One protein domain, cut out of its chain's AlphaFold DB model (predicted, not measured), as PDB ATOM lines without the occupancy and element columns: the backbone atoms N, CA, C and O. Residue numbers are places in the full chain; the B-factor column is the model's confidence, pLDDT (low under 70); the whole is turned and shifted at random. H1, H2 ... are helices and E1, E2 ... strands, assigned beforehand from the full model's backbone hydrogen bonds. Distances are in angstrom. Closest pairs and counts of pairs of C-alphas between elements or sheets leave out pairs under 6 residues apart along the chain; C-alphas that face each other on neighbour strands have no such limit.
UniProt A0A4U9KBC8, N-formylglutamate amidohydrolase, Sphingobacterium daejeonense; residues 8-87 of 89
ATOM      1  N   PHE A   8     -24.275 -48.601 -18.156       95.12
ATOM      2  CA  PHE A   8     -24.550 -49.616 -17.162       95.12
ATOM      3  C   PHE A   8     -26.062 -49.824 -17.056       95.12
ATOM      4  O   PHE A   8     -26.830 -48.862 -17.021       95.12
ATOM      5  N   ILE A   9     -26.483 -51.088 -17.017       96.62
ATOM      6  CA  ILE A   9     -27.871 -51.481 -16.770       96.62
ATOM      7  C   ILE A   9     -27.888 -52.339 -15.510       96.62
ATOM      8  O   ILE A   9     -27.164 -53.332 -15.425       96.62
ATOM      9  N   LYS A  10     -28.739 -51.968 -14.556       97.12
ATOM     10  CA  LYS A  10     -29.069 -52.786 -13.389       97.12
ATOM     11  C   LYS A  10     -30.536 -53.143 -13.451       97.12
ATOM     12  O   LYS A  10     -31.389 -52.267 -13.340       97.12
ATOM     13  N   GLU A  11     -30.821 -54.426 -13.586       97.19
ATOM     14  CA  GLU A  11     -32.182 -54.938 -13.520       97.19
ATOM     15  C   GLU A  11     -32.525 -55.327 -12.078       97.19
ATOM     16  O   GLU A  11     -31.700 -55.864 -11.337       97.19
ATOM     17  N   ASN A  12     -33.757 -55.040 -11.677       96.06
ATOM     18  CA  ASN A  12     -34.361 -55.420 -10.410       96.06
ATOM     19  C   ASN A  12     -35.775 -55.949 -10.692       96.06
ATOM     20  O   ASN A  12     -36.373 -55.641 -11.721       96.06
ATOM     21  N   ASN A  13     -36.366 -56.700  -9.760       96.69
ATOM     22  CA  ASN A  13     -37.767 -57.117  -9.884       96.69
ATOM     23  C   ASN A  13     -38.722 -55.957  -9.535       96.69
ATOM     24  O   ASN A  13     -39.383 -55.963  -8.498       96.69
ATOM     25  N   SER A  14     -38.728 -54.924 -10.373       96.31
ATOM     26  CA  SER A  14     -39.525 -53.708 -10.228       96.31
ATOM     27  C   SER A  14     -40.090 -53.300 -11.591       96.31
ATOM     28  O   SER A  14     -39.393 -53.450 -12.593       96.31
ATOM     29  N   PRO A  15     -41.318 -52.759 -11.671       97.25
ATOM     30  CA  PRO A  15     -41.841 -52.202 -12.918       97.25
ATOM     31  C   PRO A  15     -41.283 -50.800 -13.230       97.25
ATOM     32  O   PRO A  15     -41.536 -50.270 -14.309       97.25
ATOM     33  N   PHE A  16     -40.552 -50.178 -12.301       98.06
ATOM     34  CA  PHE A  16     -40.053 -48.808 -12.439       98.06
ATOM     35  C   PHE A  16     -38.611 -48.765 -12.952       98.06
ATOM     36  O   PHE A  16     -37.816 -49.670 -12.682       98.06
ATOM     37  N   TRP A  17     -38.277 -47.682 -13.654       97.81
ATOM     38  CA  TRP A  17     -36.945 -47.406 -14.189       97.81
ATOM     39  C   TRP A  17     -36.474 -46.009 -13.786       97.81
ATOM     40  O   TRP A  17     -37.242 -45.052 -13.862       97.81
ATOM     41  N   ALA A  18     -35.203 -45.901 -13.406       97.81
ATOM     42  CA  ALA A  18     -34.474 -44.645 -13.322       97.81
ATOM     43  C   ALA A  18     -33.480 -44.537 -14.484       97.81
ATOM     44  O   ALA A  18     -32.829 -45.516 -14.860       97.81
ATOM     45  N   PHE A  19     -33.355 -43.330 -15.025       97.75
ATOM     46  CA  PHE A  19     -32.496 -43.021 -16.159       97.75
ATOM     47  C   PHE A  19     -31.565 -41.872 -15.789       97.75
ATOM     48  O   PHE A  19     -32.032 -40.793 -15.441       97.75
ATOM     49  N   ALA A  20     -30.261 -42.106 -15.902       98.19
ATOM     50  CA  ALA A  20     -29.230 -41.080 -15.784       98.19
ATOM     51  C   ALA A  20     -28.423 -41.074 -17.090       98.19
ATOM     52  O   ALA A  20     -27.309 -41.592 -17.176       98.19
ATOM     53  N   ILE A  21     -29.068 -40.602 -18.160       97.81
ATOM     54  CA  ILE A  21     -28.564 -40.713 -19.540       97.81
ATOM     55  C   ILE A  21     -27.572 -39.610 -19.926       97.81
ATOM     56  O   ILE A  21     -26.931 -39.723 -20.966       97.81
ATOM     57  N   HIS A  22     -27.425 -38.585 -19.082       98.19
ATOM     58  CA  HIS A  22     -26.475 -37.476 -19.234       98.19
ATOM     59  C   HIS A  22     -25.494 -37.374 -18.049       98.19
ATOM     60  O   HIS A  22     -24.836 -36.355 -17.891       98.19
ATOM     61  N   ASP A  23     -25.370 -38.430 -17.232       98.38
ATOM     62  CA  ASP A  23     -24.478 -38.485 -16.054       98.38
ATOM     63  C   ASP A  23     -22.987 -38.459 -16.418       98.38
ATOM     64  O   ASP A  23     -22.145 -37.948 -15.678       98.38
ATOM     65  N   GLY A  24     -22.663 -39.055 -17.561       97.38
ATOM     66  CA  GLY A  24     -21.308 -39.307 -17.997       97.38
ATOM     67  C   GLY A  24     -20.580 -38.097 -18.564       97.38
ATOM     68  O   GLY A  24     -21.144 -37.304 -19.306       97.38
ATOM     69  N   HIS A  25     -19.271 -38.041 -18.314       97.81
ATOM     70  CA  HIS A  25     -18.352 -37.081 -18.940       97.81
ATOM     71  C   HIS A  25     -17.414 -37.734 -19.972       97.81
ATOM     72  O   HIS A  25     -16.668 -37.052 -20.678       97.81
ATOM     73  N   GLN A  26     -17.396 -39.068 -20.063       96.94
ATOM     74  CA  GLN A  26     -16.386 -39.771 -20.852       96.94
ATOM     75  C   GLN A  26     -16.603 -39.590 -22.361       96.94
ATOM     76  O   GLN A  26     -17.698 -39.791 -22.874       96.94
ATOM     77  N   ILE A  27     -15.522 -39.301 -23.080       96.56
ATOM     78  CA  ILE A  27     -15.467 -39.286 -24.544       96.56
ATOM     79  C   ILE A  27     -14.508 -40.376 -25.012       96.56
ATOM     80  O   ILE A  27     -13.463 -40.591 -24.392       96.56
ATOM     81  N   ASP A  28     -14.879 -41.130 -26.048       95.62
ATOM     82  CA  ASP A  28     -13.976 -42.095 -26.679       95.62
ATOM     83  C   ASP A  28     -12.843 -41.362 -27.402       95.62
ATOM     84  O   ASP A  28     -13.067 -40.355 -28.074       95.62
ATOM     85  N   GLU A  29     -11.620 -41.877 -27.300       94.56
ATOM     86  CA  GLU A  29     -10.436 -41.254 -27.902       94.56
ATOM     87  C   GLU A  29     -10.551 -41.096 -29.426       94.56
ATOM     88  O   GLU A  29      -9.983 -40.163 -29.987       94.56
ATOM     89  N   GLN A  30     -11.316 -41.957 -30.108       93.94
ATOM     90  CA  GLN A  30     -11.572 -41.820 -31.547       93.94
ATOM     91  C   GLN A  30     -12.566 -40.698 -31.868       93.94
ATOM     92  O   GLN A  30     -12.592 -40.227 -33.002       93.94
ATOM     93  N   ILE A  31     -13.385 -40.281 -30.899       92.94
ATOM     94  CA  ILE A  31     -14.379 -39.213 -31.053       92.94
ATOM     95  C   ILE A  31     -13.822 -37.860 -30.600       92.94
ATOM     96  O   ILE A  31     -14.169 -36.839 -31.189       92.94
ATOM     97  N   ALA A  32     -12.920 -37.847 -29.614       94.38
ATOM     98  CA  ALA A  32     -12.329 -36.630 -29.055       94.38
ATOM     99  C   ALA A  32     -11.839 -35.600 -30.101       94.38
ATOM    100  O   ALA A  32     -12.137 -34.420 -29.919       94.38
ATOM    101  N   PRO A  33     -11.178 -35.983 -31.218       95.81
ATOM    102  CA  PRO A  33     -10.714 -35.025 -32.227       95.81
ATOM    103  C   PRO A  33     -11.824 -34.280 -32.982       95.81
ATOM    104  O   PRO A  33     -11.532 -33.300 -33.662       95.81
ATOM    105  N   PHE A  34     -13.072 -34.752 -32.914       94.12
ATOM    106  CA  PHE A  34     -14.217 -34.153 -33.605       94.12
ATOM    107  C   PHE A  34     -15.034 -33.208 -32.714       94.12
ATOM    108  O   PHE A  34     -15.980 -32.585 -33.194       94.12
ATOM    109  N   LEU A  35     -14.695 -33.096 -31.427       94.19
ATOM    110  CA  LEU A  35     -15.361 -32.183 -30.504       94.19
ATOM    111  C   LEU A  35     -14.752 -30.789 -30.590       94.19
ATOM    112  O   LEU A  35     -13.553 -30.604 -30.400       94.19
ATOM    113  N   ASN A  36     -15.618 -29.801 -30.792       94.00
ATOM    114  CA  ASN A  36     -15.246 -28.390 -30.686       94.00
ATOM    115  C   ASN A  36     -15.354 -27.851 -29.253       94.00
ATOM    116  O   ASN A  36     -14.879 -26.750 -28.995       94.00
ATOM    117  N   LEU A  37     -15.982 -28.604 -28.343       94.12
ATOM    118  CA  LEU A  37     -16.190 -28.208 -26.952       94.12
ATOM    119  C   LEU A  37     -15.096 -28.782 -26.053       94.12
ATOM    120  O   LEU A  37     -14.790 -29.976 -26.107       94.12
ATOM    121  N   ASN A  38     -14.556 -27.945 -25.175       94.81
ATOM    122  CA  ASN A  38     -13.673 -28.380 -24.103       94.81
ATOM    123  C   ASN A  38     -14.458 -29.045 -22.953       94.81
ATOM    124  O   ASN A  38     -15.687 -29.043 -22.919       94.81
ATOM    125  N   GLU A  39     -13.744 -29.634 -21.990       95.50
ATOM    126  CA  GLU A  39     -14.362 -30.334 -20.854       95.50
ATOM    127  C   GLU A  39     -15.321 -29.446 -20.050       95.50
ATOM    128  O   GLU A  39     -16.407 -29.888 -19.691       95.50
ATOM    129  N   THR A  40     -14.970 -28.182 -19.806       96.31
ATOM    130  CA  THR A  40     -15.812 -27.266 -19.020       96.31
ATOM    131  C   THR A  40     -17.064 -26.839 -19.780       96.31
ATOM    132  O   THR A  40     -18.131 -26.730 -19.185       96.31
ATOM    133  N   GLU A  41     -16.964 -26.623 -21.092       95.88
ATOM    134  CA  GLU A  41     -18.119 -26.274 -21.927       95.88
ATOM    135  C   GLU A  41     -19.164 -27.391 -21.940       95.88
ATOM    136  O   GLU A  41     -20.359 -27.111 -21.844       95.88
ATOM    137  N   ARG A  42     -18.727 -28.657 -21.966       96.69
ATOM    138  CA  ARG A  42     -19.639 -29.808 -21.933       96.69
ATOM    139  C   ARG A  42     -20.434 -29.909 -20.626       96.69
ATOM    140  O   ARG A  42     -21.600 -30.296 -20.659       96.69
ATOM    141  N   LEU A  43     -19.860 -29.477 -19.501       96.81
ATOM    142  CA  LEU A  43     -20.538 -29.482 -18.196       96.81
ATOM    143  C   LEU A  43     -21.755 -28.541 -18.122       96.81
ATOM    144  O   LEU A  43     -22.496 -28.606 -17.147       96.81
ATOM    145  N   ARG A  44     -21.985 -27.665 -19.115       95.31
ATOM    146  CA  ARG A  44     -23.224 -26.866 -19.186       95.31
ATOM    147  C   ARG A  44     -24.462 -27.710 -19.492       95.31
ATOM    148  O   ARG A  44     -25.562 -27.288 -19.148       95.31
ATOM    149  N   GLU A  45     -24.286 -28.847 -20.164       96.44
ATOM    150  CA  GLU A  45     -25.387 -29.698 -20.635       96.44
ATOM    151  C   GLU A  45     -25.312 -31.146 -20.156       96.44
ATOM    152  O   GLU A  45     -26.280 -31.892 -20.305       96.44
ATOM    153  N   GLU A  46     -24.163 -31.578 -19.654       97.94
ATOM    154  CA  GLU A  46     -24.076 -32.823 -18.903       97.94
ATOM    155  C   GLU A  46     -24.690 -32.629 -17.515       97.94
ATOM    156  O   GLU A  46     -24.592 -31.557 -16.919       97.94
ATOM    157  N   ASP A  47     -25.268 -33.702 -16.981       97.75
ATOM    158  CA  ASP A  47     -25.929 -33.722 -15.682       97.75
ATOM    159  C   ASP A  47     -25.130 -34.610 -14.708       97.75
ATOM    160  O   ASP A  47     -25.601 -35.691 -14.315       97.75
ATOM    161  N   PRO A  48     -23.894 -34.219 -14.332       96.75
ATOM    162  CA  PRO A  48     -23.019 -35.065 -13.533       96.75
ATOM    163  C   PRO A  48     -23.665 -35.417 -12.191       96.75
ATOM    164  O   PRO A  48     -24.329 -34.593 -11.558       96.75
ATOM    165  N   PHE A  49     -23.423 -36.646 -11.732       95.88
ATOM    166  CA  PHE A  49     -23.939 -37.202 -10.476       95.88
ATOM    167  C   PHE A  49     -25.452 -37.463 -10.444       95.88
ATOM    168  O   PHE A  49     -25.983 -37.835  -9.392       95.88
ATOM    169  N   THR A  50     -26.169 -37.352 -11.566       97.56
ATOM    170  CA  THR A  50     -27.572 -37.799 -11.635       97.56
ATOM    171  C   THR A  50     -27.719 -39.299 -11.384       97.56
ATOM    172  O   THR A  50     -28.749 -39.732 -10.865       97.56
ATOM    173  N   SER A  51     -26.674 -40.093 -11.634       96.94
ATOM    174  CA  SER A  51     -26.618 -41.505 -11.240       96.94
ATOM    175  C   SER A  51     -26.777 -41.717  -9.730       96.94
ATOM    176  O   SER A  51     -27.425 -42.678  -9.322       96.94
ATOM    177  N   VAL A  52     -26.273 -40.799  -8.897       96.50
ATOM    178  CA  VAL A  52     -26.421 -40.854  -7.430       96.50
ATOM    179  C   VAL A  52     -27.880 -40.640  -7.029       96.50
ATOM    180  O   VAL A  52     -28.400 -41.328  -6.156       96.50
ATOM    181  N   MET A  53     -28.580 -39.726  -7.704       93.56
ATOM    182  CA  MET A  53     -30.019 -39.521  -7.494       93.56
ATOM    183  C   MET A  53     -30.847 -40.721  -7.980       93.56
ATOM    184  O   MET A  53     -31.915 -41.005  -7.438       93.56
ATOM    185  N   ALA A  54     -30.346 -41.439  -8.988       93.19
ATOM    186  CA  ALA A  54     -30.954 -42.639  -9.554       93.19
ATOM    187  C   ALA A  54     -30.668 -43.925  -8.751       93.19
ATOM    188  O   ALA A  54     -31.142 -44.997  -9.143       93.19
ATOM    189  N   GLU A  55     -29.939 -43.851  -7.628       92.50
ATOM    190  CA  GLU A  55     -29.596 -44.997  -6.775       92.50
ATOM    191  C   GLU A  55     -30.797 -45.481  -5.936       92.50
ATOM    192  O   GLU A  55     -30.851 -45.408  -4.710       92.50
ATOM    193  N   LEU A  56     -31.803 -45.995  -6.634       94.06
ATOM    194  CA  LEU A  56     -33.058 -46.490  -6.084       94.06
ATOM    195  C   LEU A  56     -33.149 -48.019  -6.246       94.06
ATOM    196  O   LEU A  56     -32.525 -48.583  -7.155       94.06
ATOM    197  N   PRO A  57     -33.952 -48.728  -5.427       95.38
ATOM    198  CA  PRO A  57     -34.168 -50.175  -5.547       95.38
ATOM    199  C   PRO A  57     -35.116 -50.530  -6.715       95.38
ATOM    200  O   PRO A  57     -36.080 -51.276  -6.557       95.38
ATOM    201  N   ILE A  58     -34.864 -49.967  -7.896       97.56
ATOM    202  CA  ILE A  58     -35.625 -50.148  -9.142       97.56
ATOM    203  C   ILE A  58     -34.653 -50.390 -10.306       97.56
ATOM    204  O   ILE A  58     -33.441 -50.388 -10.088       97.56
ATOM    205  N   ASN A  59     -35.135 -50.650 -11.523       98.19
ATOM    206  CA  ASN A  59     -34.229 -50.808 -12.666       98.19
ATOM    207  C   ASN A  59     -33.499 -49.493 -12.953       98.19
ATOM    208  O   ASN A  59     -34.072 -48.419 -12.782       98.19
ATOM    209  N   GLN A  60     -32.253 -49.563 -13.404       98.06
ATOM    210  CA  GLN A  60     -31.432 -48.384 -13.667       98.06
ATOM    211  C   GLN A  60     -30.771 -48.506 -15.035       98.06
ATOM    212  O   GLN A  60     -30.221 -49.559 -15.367       98.06
ATOM    213  N   PHE A  61     -30.776 -47.413 -15.793       97.62
ATOM    214  CA  PHE A  61     -29.956 -47.241 -16.986       97.62
ATOM    215  C   PHE A  61     -29.140 -45.957 -16.855       97.62
ATOM    216  O   PHE A  61     -29.686 -44.852 -16.841       97.62
ATOM    217  N   ILE A  62     -27.827 -46.118 -16.722       97.88
ATOM    218  CA  ILE A  62     -26.876 -45.031 -16.481       97.88
ATOM    219  C   ILE A  62     -25.904 -44.985 -17.655       97.88
ATOM    220  O   ILE A  62     -25.355 -46.016 -18.051       97.88
ATOM    221  N   VAL A  63     -25.678 -43.801 -18.212       97.81
ATOM    222  CA  VAL A  63     -24.738 -43.590 -19.315       97.81
ATOM    223  C   VAL A  63     -23.514 -42.870 -18.774       97.81
ATOM    224  O   VAL A  63     -23.618 -41.771 -18.247       97.81
ATOM    225  N   GLY A  64     -22.350 -43.506 -18.907       97.00
ATOM    226  CA  GLY A  64     -21.068 -42.964 -18.454       97.00
ATOM    227  C   GLY A  64     -20.323 -42.165 -19.527       97.00
ATOM    228  O   GLY A  64     -19.362 -41.465 -19.206       97.00
ATOM    229  N   SER A  65     -20.754 -42.248 -20.789       97.56
ATOM    230  CA  SER A  65     -20.269 -41.366 -21.853       97.56
ATOM    231  C   SER A  65     -21.017 -40.034 -21.870       97.56
ATOM    232  O   SER A  65     -22.197 -39.974 -21.546       97.56
ATOM    233  N   SER A  66     -20.334 -38.979 -22.299       97.75
ATOM    234  CA  SER A  66     -20.935 -37.668 -22.531       97.75
ATOM    235  C   SER A  66     -22.028 -37.724 -23.591       97.75
ATOM    236  O   SER A  66     -21.880 -38.380 -24.630       97.75
ATOM    237  N   ARG A  67     -23.083 -36.932 -23.379       97.38
ATOM    238  CA  ARG A  67     -24.143 -36.709 -24.371       97.38
ATOM    239  C   ARG A  67     -23.627 -36.118 -25.686       97.38
ATOM    240  O   ARG A  67     -24.232 -36.348 -26.723       97.38
ATOM    241  N   PHE A  68     -22.476 -35.436 -25.673       96.75
ATOM    242  CA  PHE A  68     -21.859 -34.887 -26.886       96.75
ATOM    243  C   PHE A  68     -21.231 -35.951 -27.798       96.75
ATOM    244  O   PHE A  68     -20.902 -35.654 -28.943       96.75
ATOM    245  N   GLN A  69     -21.085 -37.196 -27.330       95.75
ATOM    246  CA  GLN A  69     -20.742 -38.329 -28.192       95.75
ATOM    247  C   GLN A  69     -21.988 -38.956 -28.828       95.75
ATOM    248  O   GLN A  69     -21.992 -39.272 -30.017       95.75
ATOM    249  N   LEU A  70     -23.019 -39.189 -28.014       95.69
ATOM    250  CA  LEU A  70     -24.312 -39.709 -28.441       95.69
ATOM    251  C   LEU A  70     -25.375 -39.310 -27.415       95.69
ATOM    252  O   LEU A  70     -25.397 -39.844 -26.305       95.69
ATOM    253  N   ASP A  71     -26.281 -38.421 -27.802       96.94
ATOM    254  CA  ASP A  71     -27.383 -37.994 -26.953       96.94
ATOM    255  C   ASP A  71     -28.574 -38.951 -27.104       96.94
ATOM    256  O   ASP A  71     -29.291 -38.944 -28.108       96.94
ATOM    257  N   LEU A  72     -28.794 -39.781 -26.080       96.19
ATOM    258  CA  LEU A  72     -29.905 -40.738 -26.037       96.19
ATOM    259  C   LEU A  72     -31.274 -40.087 -25.793       96.19
ATOM    260  O   LEU A  72     -32.290 -40.768 -25.906       96.19
ATOM    261  N   ASN A  73     -31.316 -38.793 -25.471       96.50
ATOM    262  CA  ASN A  73     -32.544 -38.025 -25.275       96.50
ATOM    263  C   ASN A  73     -32.954 -37.234 -26.530       96.50
ATOM    264  O   ASN A  73     -33.701 -36.255 -26.455       96.50
ATOM    265  N   ARG A  74     -32.439 -37.630 -27.700       96.25
ATOM    266  CA  ARG A  74     -32.739 -37.032 -29.006       96.25
ATOM    267  C   ARG A  74     -33.245 -38.083 -29.987       96.25
ATOM    268  O   ARG A  74     -33.131 -39.289 -29.772       96.25
ATOM    269  N   THR A  75     -33.814 -37.611 -31.097       96.62
ATOM    270  CA  THR A  75     -34.131 -38.491 -32.226       96.62
ATOM    271  C   THR A  75     -32.841 -39.041 -32.834       96.62
ATOM    272  O   THR A  75     -31.785 -38.434 -32.701       96.62
ATOM    273  N   ILE A  76     -32.921 -40.156 -33.565       95.25
ATOM    274  CA  ILE A  76     -31.750 -40.763 -34.225       95.25
ATOM    275  C   ILE A  76     -31.025 -39.766 -35.148       95.25
ATOM    276  O   ILE A  76     -29.803 -39.789 -35.242       95.25
ATOM    277  N   ASN A  77     -31.767 -38.877 -35.817       95.81
ATOM    278  CA  ASN A  77     -31.181 -37.895 -36.733       95.81
ATOM    279  C   ASN A  77     -30.446 -36.761 -36.001       95.81
ATOM    280  O   ASN A  77     -29.594 -36.115 -36.604       95.81
ATOM    281  N   ASP A  78     -30.754 -36.546 -34.719       96.06
ATOM    282  CA  ASP A  78     -30.204 -35.461 -33.900       96.06
ATOM    283  C   ASP A  78     -29.357 -35.969 -32.722       96.06
ATOM    284  O   ASP A  78     -28.866 -35.170 -31.930       96.06
ATOM    285  N   SER A  79     -29.178 -37.288 -32.581       95.94
ATOM    286  CA  SER A  79     -28.445 -37.892 -31.461       95.94
ATOM    287  C   SER A  79     -26.935 -37.680 -31.547       95.94
ATOM    288  O   SER A  79     -26.229 -37.912 -30.573       95.94
ATOM    289  N   VAL A  80     -26.426 -37.247 -32.702       95.62
ATOM    290  CA  VAL A  80     -25.043 -36.795 -32.876       95.62
ATOM    291  C   VAL A  80     -25.081 -35.323 -33.249       95.62
ATOM    292  O   VAL A  80     -25.750 -34.928 -34.207       95.62
ATOM    293  N   TYR A  81     -24.371 -34.509 -32.477       95.19
ATOM    294  CA  TYR A  81     -24.375 -33.068 -32.660       95.19
ATOM    295  C   TYR A  81     -23.397 -32.730 -33.787       95.19
ATOM    296  O   TYR A  81     -22.193 -32.949 -33.674       95.19
ATOM    297  N   LEU A  82     -23.928 -32.229 -34.896       94.94
ATOM    298  CA  LEU A  82     -23.171 -31.810 -36.077       94.94
ATOM    299  C   LEU A  82     -23.136 -30.288 -36.223       94.94
ATOM    300  O   LEU A  82     -22.326 -29.763 -36.987       94.94
ATOM    301  N   ARG A  83     -24.031 -29.580 -35.527       93.38
ATOM    302  CA  ARG A  83     -24.141 -28.123 -35.556       93.38
ATOM    303  C   ARG A  83     -24.368 -27.563 -34.146       93.38
ATOM    304  O   ARG A  83     -25.001 -28.247 -33.338       93.38
ATOM    305  N   PRO A  84     -23.899 -26.337 -33.853       91.62
ATOM    306  CA  PRO A  84     -24.036 -25.732 -32.530       91.62
ATOM    307  C   PRO A  84     -25.483 -25.608 -32.041       91.62
ATOM    308  O   PRO A  84     -25.719 -25.771 -30.857       91.62
ATOM    309  N   GLU A  85     -26.468 -25.431 -32.924       93.06
ATOM    310  CA  GLU A  85     -27.872 -25.213 -32.530       93.06
ATOM    311  C   GLU A  85     -28.549 -26.471 -31.945       93.06
ATOM    312  O   GLU A  85     -29.712 -26.440 -31.544       93.06
ATOM    313  N   GLN A  86     -27.857 -27.615 -31.955       93.81
ATOM    314  CA  GLN A  86     -28.304 -28.847 -31.293       93.81
ATOM    315  C   GLN A  86     -27.943 -28.862 -29.796       93.81
ATOM    316  O   GLN A  86     -28.580 -29.587 -29.020       93.81
ATOM    317  N   ALA A  87     -26.949 -28.055 -29.416       91.44
ATOM    318  CA  ALA A  87     -26.553 -27.749 -28.050       91.44
ATOM    319  C   ALA A  87     -27.434 -26.631 -27.467       91.44
ATOM    320  O   ALA A  87     -28.207 -25.984 -28.173       91.44
TER     321      ALA A  87
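AT A GLANCE: This is residues 8 to 87 of the 89 residues of the protein "N-formylglutamate amidohydrolase" of Sphingobacterium daejeonense (UniProt A0A4U9KBC8). Little of this domain is regular: a small three-stranded sheet with the short helix H2 over one face makes one end, and long loops with the short helix H1 make the other. The 80 printed residues run E1, E2, H1, H2, E3, a mixed class with 20 residues in named elements. The mixed sheet has the order E1, E3, E2. The whole is elongated, 41 by 25 by 22 A, and only just compact, close to loose, with a radius of gyration of the C-alphas of 13.7 A.

IN THESE COORDINATES: E1 is residues 8 to 10, 6.7 A, from C-alpha 8 at (-24.550, -49.616, -17.162). E2 is residues 17 to 20, 10.1 A; H1 39 to 42, 5.4 A; H2 50 to 53, 5.1 A. E3, residues 59 to 63, 13.7 A, ends at C-alpha 63 (-24.738, -43.590, -19.315).

HOW THE PARTS SIT: E1 and E3 are antiparallel, with N 8 and O 62 2.8 A apart. E3 and E2 are parallel, with N 18 and O 59 2.8 A apart. E2, H1, H2 and E3 form a strand-helix-strand unit, parallel neighbour strands with helices between, its crossover right-handed. H2 is on the sheet over E2, height 7.3 A; their closest C-alphas, Ala 20 and Ser 51, are 5.3 A apart. H1 is not on it. H1 and H2 are too short for an O i to N i+4 pair; each has its one O i to N i+3 pair within range.

THE WHOLE: The printed part has no cut. The link from E2 to H1 is long, 18 residues. No printed residue is under 70 in pLDDT.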